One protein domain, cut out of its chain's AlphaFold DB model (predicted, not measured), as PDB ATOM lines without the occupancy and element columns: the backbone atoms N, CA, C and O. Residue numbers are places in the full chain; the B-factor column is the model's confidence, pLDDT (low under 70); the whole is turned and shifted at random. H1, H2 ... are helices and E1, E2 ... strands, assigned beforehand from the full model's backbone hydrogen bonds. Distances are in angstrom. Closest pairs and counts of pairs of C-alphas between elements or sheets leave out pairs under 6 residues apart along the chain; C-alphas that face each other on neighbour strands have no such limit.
ATOM      1  N   CYS A  19     182.212 -18.960 110.829       86.38
ATOM      2  CA  CYS A  19     181.021 -18.496 110.128       86.38
ATOM      3  C   CYS A  19     179.811 -19.309 110.617       86.38
ATOM      4  O   CYS A  19     179.765 -20.508 110.339       86.38
ATOM      5  N   PRO A  20     178.806 -18.702 111.280       90.81
ATOM      6  CA  PRO A  20     177.623 -19.421 111.765       90.81
ATOM      7  C   PRO A  20     176.632 -19.795 110.644       90.81
ATOM      8  O   PRO A  20     175.539 -20.278 110.923       90.81
ATOM      9  N   PHE A  21     176.999 -19.558 109.380       91.06
ATOM     10  CA  PHE A  21     176.184 -19.821 108.199       91.06
ATOM     11  C   PHE A  21     176.882 -20.798 107.257       91.06
ATOM     12  O   PHE A  21     178.048 -20.605 106.900       91.06
ATOM     13  N   GLN A  22     176.140 -21.793 106.776       91.38
ATOM     14  CA  GLN A  22     176.584 -22.723 105.744       91.38
ATOM     15  C   GLN A  22     175.972 -22.353 104.389       91.38
ATOM     16  O   GLN A  22     174.756 -22.232 104.257       91.38
ATOM     17  N   VAL A  23     176.816 -22.214 103.362       91.75
ATOM     18  CA  VAL A  23     176.391 -21.987 101.970       91.75
ATOM     19  C   VAL A  23     176.364 -23.316 101.215       91.75
ATOM     20  O   VAL A  23     177.313 -24.096 101.282       91.75
ATOM     21  N   THR A  24     175.292 -23.570 100.465       91.19
ATOM     22  CA  THR A  24     175.127 -24.757  99.611       91.19
ATOM     23  C   THR A  24     174.759 -24.342  98.185       91.19
ATOM     24  O   THR A  24     173.956 -23.433  98.000       91.19
ATOM     25  N   PHE A  25     175.337 -24.986  97.165       88.31
ATOM     26  CA  PHE A  25     175.137 -24.621  95.752       88.31
ATOM     27  C   PHE A  25     174.215 -25.615  95.024       88.31
ATOM     28  O   PHE A  25     174.441 -26.826  95.040       88.31
ATOM     29  N   ALA A  26     173.179 -25.108  94.352       78.81
ATOM     30  CA  ALA A  26     172.106 -25.903  93.755       78.81
ATOM     31  C   ALA A  26     172.348 -26.193  92.258       78.81
ATOM     32  O   ALA A  26     171.872 -25.491  91.368       78.81
ATOM     33  N   ALA A  27     173.051 -27.286  91.954       64.69
ATOM     34  CA  ALA A  27     173.493 -27.615  90.590       64.69
ATOM     35  C   ALA A  27     172.404 -28.117  89.599       64.69
ATOM     36  O   ALA A  27     172.737 -28.492  88.475       64.69
ATOM     37  N   LYS A  28     171.117 -28.223  89.989       56.38
ATOM     38  CA  LYS A  28     170.140 -29.123  89.316       56.38
ATOM     39  C   LYS A  28     168.735 -28.553  89.000       56.38
ATOM     40  O   LYS A  28     167.778 -29.320  88.968       56.38
ATOM     41  N   ARG A  29     168.566 -27.250  88.713       53.50
ATOM     42  CA  ARG A  29     167.235 -26.642  88.410       53.50
ATOM     43  C   ARG A  29     166.997 -26.108  86.976       53.50
ATOM     44  O   ARG A  29     166.163 -25.228  86.794       53.50
ATOM     45  N   LEU A  30     167.643 -26.645  85.928       49.88
ATOM     46  CA  LEU A  30     167.417 -26.190  84.530       49.88
ATOM     47  C   LEU A  30     166.501 -27.061  83.641       49.88
ATOM     48  O   LEU A  30     166.277 -26.697  82.490       49.88
ATOM     49  N   HIS A  31     165.915 -28.150  84.154       44.78
ATOM     50  CA  HIS A  31     164.903 -28.945  83.426       44.78
ATOM     51  C   HIS A  31     163.476 -28.844  83.998       44.78
ATOM     52  O   HIS A  31     162.580 -29.572  83.575       44.78
ATOM     53  N   ASP A  48     160.272 -21.194 102.493       56.00
ATOM     54  CA  ASP A  48     161.307 -21.036 103.524       56.00
ATOM     55  C   ASP A  48     162.714 -21.360 102.975       56.00
ATOM     56  O   ASP A  48     163.738 -21.008 103.563       56.00
ATOM     57  N   LYS A  49     162.776 -21.995 101.794       57.38
ATOM     58  CA  LYS A  49     164.007 -22.304 101.044       57.38
ATOM     59  C   LYS A  49     164.100 -21.476  99.761       57.38
ATOM     60  O   LYS A  49     164.140 -22.000  98.647       57.38
ATOM     61  N   LYS A  50     164.149 -20.153  99.936       66.00
ATOM     62  CA  LYS A  50     164.420 -19.179  98.868       66.00
ATOM     63  C   LYS A  50     165.872 -19.276  98.403       66.00
ATOM     64  O   LYS A  50     166.746 -18.585  98.920       66.00
ATOM     65  N   GLU A  51     166.108 -20.135  97.413       76.75
ATOM     66  CA  GLU A  51     167.374 -20.212  96.678       76.75
ATOM     67  C   GLU A  51     167.737 -18.824  96.122       76.75
ATOM     68  O   GLU A  51     167.056 -18.274  95.252       76.75
ATOM     69  N   GLN A  52     168.806 -18.242  96.657       81.69
ATOM     70  CA  GLN A  52     169.341 -16.954  96.251       81.69
ATOM     71  C   GLN A  52     170.184 -17.125  94.980       81.69
ATOM     72  O   GLN A  52     170.820 -18.157  94.762       81.69
ATOM     73  N   ILE A  53     170.179 -16.108  94.116       87.38
ATOM     74  CA  ILE A  53     170.893 -16.128  92.834       87.38
ATOM     75  C   ILE A  53     172.046 -15.128  92.892       87.38
ATOM     76  O   ILE A  53     171.825 -13.925  93.039       87.38
ATOM     77  N   GLN A  54     173.272 -15.617  92.721       87.12
ATOM     78  CA  GLN A  54     174.422 -14.790  92.377       87.12
ATOM     79  C   GLN A  54     174.486 -14.669  90.852       87.12
ATOM     80  O   GLN A  54     174.869 -15.610  90.157       87.12
ATOM     81  N   ILE A  55     174.106 -13.498  90.339       85.31
ATOM     82  CA  ILE A  55     174.237 -13.160  88.917       85.31
ATOM     83  C   ILE A  55     175.727 -13.089  88.559       85.31
ATOM     84  O   ILE A  55     176.525 -12.521  89.310       85.31
ATOM     85  N   CYS A  56     176.112 -13.649  87.414       83.56
ATOM     86  CA  CYS A  56     177.491 -13.599  86.946       83.56
ATOM     87  C   CYS A  56     177.912 -12.144  86.636       83.56
ATOM     88  O   CYS A  56     177.226 -11.467  85.868       83.56
ATOM     89  N   PRO A  57     179.049 -11.640  87.161       85.00
ATOM     90  CA  PRO A  57     179.533 -10.289  86.854       85.00
ATOM     91  C   PRO A  57     180.129 -10.168  85.439       85.00
ATOM     92  O   PRO A  57     180.454  -9.067  84.992       85.00
ATOM     93  N   PHE A  58     180.289 -11.289  84.734       82.00
ATOM     94  CA  PHE A  58     180.778 -11.354  83.363       82.00
ATOM     95  C   PHE A  58     179.625 -11.657  82.405       82.00
ATOM     96  O   PHE A  58     178.687 -12.365  82.760       82.00
ATOM     97  N   VAL A  59     179.722 -11.183  81.161       79.88
ATOM     98  CA  VAL A  59     178.871 -11.660  80.061       79.88
ATOM     99  C   VAL A  59     179.610 -12.827  79.399       79.88
ATOM    100  O   VAL A  59     180.565 -12.577  78.660       79.88
ATOM    101  N   PRO A  60     179.252 -14.094  79.684       80.12
ATOM    102  CA  PRO A  60     180.007 -15.233  79.186       80.12
ATOM    103  C   PRO A  60     179.782 -15.406  77.678       80.12
ATOM    104  O   PRO A  60     178.647 -15.411  77.198       80.12
ATOM    105  N   THR A  61     180.867 -15.541  76.917       79.06
ATOM    106  CA  THR A  61     180.835 -15.700  75.457       79.06
ATOM    107  C   THR A  61     180.927 -17.173  75.043       79.06
ATOM    108  O   THR A  61     181.405 -18.022  75.791       79.06
ATOM    109  N   GLY A  62     180.457 -17.490  73.833       80.00
ATOM    110  CA  GLY A  62     180.450 -18.859  73.304       80.00
ATOM    111  C   GLY A  62     179.170 -19.642  73.624       80.00
ATOM    112  O   GLY A  62     178.088 -19.069  73.741       80.00
ATOM    113  N   LYS A  63     179.281 -20.975  73.692       77.88
ATOM    114  CA  LYS A  63     178.167 -21.905  73.945       77.88
ATOM    115  C   LYS A  63     178.567 -22.906  75.028       77.88
ATOM    116  O   LYS A  63     179.494 -23.688  74.838       77.88
ATOM    117  N   PHE A  64     177.847 -22.894  76.143       78.88
ATOM    118  CA  PHE A  64     178.090 -23.773  77.285       78.88
ATOM    119  C   PHE A  64     177.354 -25.103  77.110       78.88
ATOM    120  O   PHE A  64     176.242 -25.140  76.584       78.88
ATOM    121  N   LYS A  65     177.975 -26.201  77.556       75.88
ATOM    122  CA  LYS A  65     177.416 -27.562  77.438       75.88
ATOM    123  C   LYS A  65     176.333 -27.876  78.483       75.88
ATOM    124  O   LYS A  65     175.600 -28.839  78.304       75.88
ATOM    125  N   THR A  66     176.264 -27.106  79.572       78.38
ATOM    126  CA  THR A  66     175.480 -27.424  80.781       78.38
ATOM    127  C   THR A  66     174.420 -26.373  81.111       78.38
ATOM    128  O   THR A  66     173.236 -26.691  81.179       78.38
ATOM    129  N   HIS A  67     174.823 -25.114  81.298       71.69
ATOM    130  CA  HIS A  67     173.948 -24.027  81.745       71.69
ATOM    131  C   HIS A  67     173.999 -22.855  80.764       71.69
ATOM    132  O   HIS A  67     175.060 -22.522  80.245       71.69
ATOM    133  N   LYS A  68     172.855 -22.206  80.500       78.38
ATOM    134  CA  LYS A  68     172.788 -21.064  79.567       78.38
ATOM    135  C   LYS A  68     173.564 -19.839  80.074       78.38
ATOM    136  O   LYS A  68     174.036 -19.040  79.269       78.38
ATOM    137  N   THR A  69     173.664 -19.685  81.389       82.06
ATOM    138  CA  THR A  69     174.390 -18.612  82.071       82.06
ATOM    139  C   THR A  69     175.302 -19.206  83.141       82.06
ATOM    140  O   THR A  69     175.127 -20.353  83.550       82.06
ATOM    141  N   MET A  70     176.275 -18.414  83.591       82.06
ATOM    142  CA  MET A  70     177.182 -18.742  84.700       82.06
ATOM    143  C   MET A  70     176.654 -18.199  86.044       82.06
ATOM    144  O   MET A  70     177.435 -17.852  86.928       82.06
ATOM    145  N   ASP A  71     175.330 -18.065  86.176       87.50
ATOM    146  CA  ASP A  71     174.681 -17.612  87.410       87.50
ATOM    147  C   ASP A  71     174.617 -18.774  88.410       87.50
ATOM    148  O   ASP A  71     174.274 -19.901  88.043       87.50
ATOM    149  N   LEU A  72     174.934 -18.508  89.678       87.00
ATOM    150  CA  LEU A  72     174.975 -19.534  90.720       87.00
ATOM    151  C   LEU A  72     173.743 -19.441  91.620       87.00
ATOM    152  O   LEU A  72     173.494 -18.416  92.253       87.00
ATOM    153  N   TYR A  73     173.002 -20.543  91.703       89.75
ATOM    154  CA  TYR A  73     171.919 -20.736  92.663       89.75
ATOM    155  C   TYR A  73     172.505 -21.291  93.960       89.75
ATOM    156  O   TYR A  73     173.234 -22.288  93.931       89.75
ATOM    157  N   TYR A  74     172.187 -20.670  95.091       90.62
ATOM    158  CA  TYR A  74     172.667 -21.097  96.400       90.62
ATOM    159  C   TYR A  74     171.613 -20.923  97.492       90.62
ATOM    160  O   TYR A  74     170.728 -20.076  97.399       90.62
ATOM    161  N   ALA A  75     171.712 -21.720  98.548       91.12
ATOM    162  CA  ALA A  75     170.965 -21.532  99.783       91.12
ATOM    163  C   ALA A  75     171.943 -21.306 100.941       91.12
ATOM    164  O   ALA A  75     173.062 -21.825 100.929       91.12
ATOM    165  N   VAL A  76     171.512 -20.525 101.930       91.00
ATOM    166  CA  VAL A  76     172.255 -20.275 103.168       91.00
ATOM    167  C   VAL A  76     171.416 -20.793 104.326       91.00
ATOM    168  O   VAL A  76     170.241 -20.444 104.415       91.00
ATOM    169  N   GLU A  77     171.999 -21.614 105.194       91.19
ATOM    170  CA  GLU A  77     171.353 -22.097 106.416       91.19
ATOM    171  C   GLU A  77     172.167 -21.644 107.647       91.19
ATOM    172  O   GLU A  77     173.396 -21.758 107.614       91.19
ATOM    173  N   PRO A  78     171.534 -21.111 108.717       93.12
ATOM    174  CA  PRO A  78     170.099 -20.827 108.858       93.12
ATOM    175  C   PRO A  78     169.641 -19.631 108.002       93.12
ATOM    176  O   PRO A  78     170.188 -18.529 108.097       93.12
ATOM    177  N   SER A  79     168.610 -19.840 107.178       86.81
ATOM    178  CA  SER A  79     168.129 -18.860 106.195       86.81
ATOM    179  C   SER A  79     167.539 -17.614 106.853       86.81
ATOM    180  O   SER A  79     167.888 -16.503 106.467       86.81
ATOM    181  N   ASP A  80     166.707 -17.776 107.882       88.69
ATOM    182  CA  ASP A  80     166.061 -16.651 108.569       88.69
ATOM    183  C   ASP A  80     167.076 -15.742 109.269       88.69
ATOM    184  O   ASP A  80     167.001 -14.517 109.168       88.69
ATOM    185  N   GLN A  81     168.072 -16.327 109.939       90.00
ATOM    186  CA  GLN A  81     169.133 -15.567 110.601       90.00
ATOM    187  C   GLN A  81     169.980 -14.792 109.578       90.00
ATOM    188  O   GLN A  81     170.297 -13.628 109.815       90.00
ATOM    189  N   TRP A  82     170.286 -15.395 108.422       87.56
ATOM    190  CA  TRP A  82     170.985 -14.736 107.314       87.56
ATOM    191  C   TRP A  82     170.155 -13.599 106.697       87.56
ATOM    192  O   TRP A  82     170.658 -12.497 106.472       87.56
ATOM    193  N   LEU A  83     168.861 -13.831 106.454       85.25
ATOM    194  CA  LEU A  83     167.959 -12.843 105.859       85.25
ATOM    195  C   LEU A  83     167.743 -11.621 106.764       85.25
ATOM    196  O   LEU A  83     167.605 -10.518 106.221       85.25
ATOM    197  N   ASN A  84     167.761 -11.824 108.086       87.62
ATOM    198  CA  ASN A  84     167.640 -10.799 109.127       87.62
ATOM    199  C   ASN A  84     168.950 -10.039 109.430       87.62
ATOM    200  O   ASN A  84     168.922  -9.083 110.207       87.62
ATOM    201  N   MET A  85     170.094 -10.406 108.836       85.88
ATOM    202  CA  MET A  85     171.332  -9.634 109.002       85.88
ATOM    203  C   MET A  85     171.231  -8.233 108.379       85.88
ATOM    204  O   MET A  85     170.681  -8.050 107.289       85.88
ATOM    205  N   THR A  86     171.858  -7.246 109.026       82.06
ATOM    206  CA  THR A  86     171.988  -5.871 108.520       82.06
ATOM    207  C   THR A  86     172.696  -5.843 107.163       82.06
ATOM    208  O   THR A  86     173.915  -5.990 107.067       82.06
ATOM    209  N   ARG A  87     171.931  -5.623 106.088       77.81
ATOM    210  CA  ARG A  87     172.462  -5.568 104.720       77.81
ATOM    211  C   ARG A  87     173.130  -4.225 104.446       77.81
ATOM    212  O   ARG A  87     172.465  -3.232 104.152       77.81
TER     213      ARG A  87
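Overview. This is residues 19 to 31 and 48 to 87 of the 227 residues of an uncharacterized protein of Stachybotrys chlorohalonata (strain IBT 40285) (UniProt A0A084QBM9). With little regular structure, this elongated model is a small sheet, E3 between E1 and E2, with the long loop of residues 55 to 71 beyond one end of E3 and the short helix H1 at the other. Of 53 printed residues, 18 are in named elements, in the order E1, E2, E3, H1; the class is mixed. The sheet, E1 - E3 - E2, is antiparallel. The whole is loose, radius of gyration of the C-alphas 13.6 A, spanning 39 by 23 by 18 A.

Along the chain. E1, residues 22 to 25, begins at C-alpha 22 (176.584, -22.723, 105.744). E2 is residues 52 to 54. E3, residues 72 to 77, is 16.3 A long. H1, residues 79 to 83, ends at C-alpha 83 (167.959, -12.843, 105.859).

Arrangement. E3 pairs staggered, with E2 over residues 72 to 74 (N 52 to O 74, 2.8 A; a hairpin) and with E1 over 74 to 77 (N 22 to O 77, 2.9 A). H1, its O i to N i+4 pair within hydrogen-bond range, only grazes the sheet.

Size, cuts and confidence. Residues 32 to 47 are not printed; C-alphas 31 and 48 are 21.9 A apart. The E2 to E3 link is long. Residues 27 to 31 and 48 to 50 have pLDDT under 70.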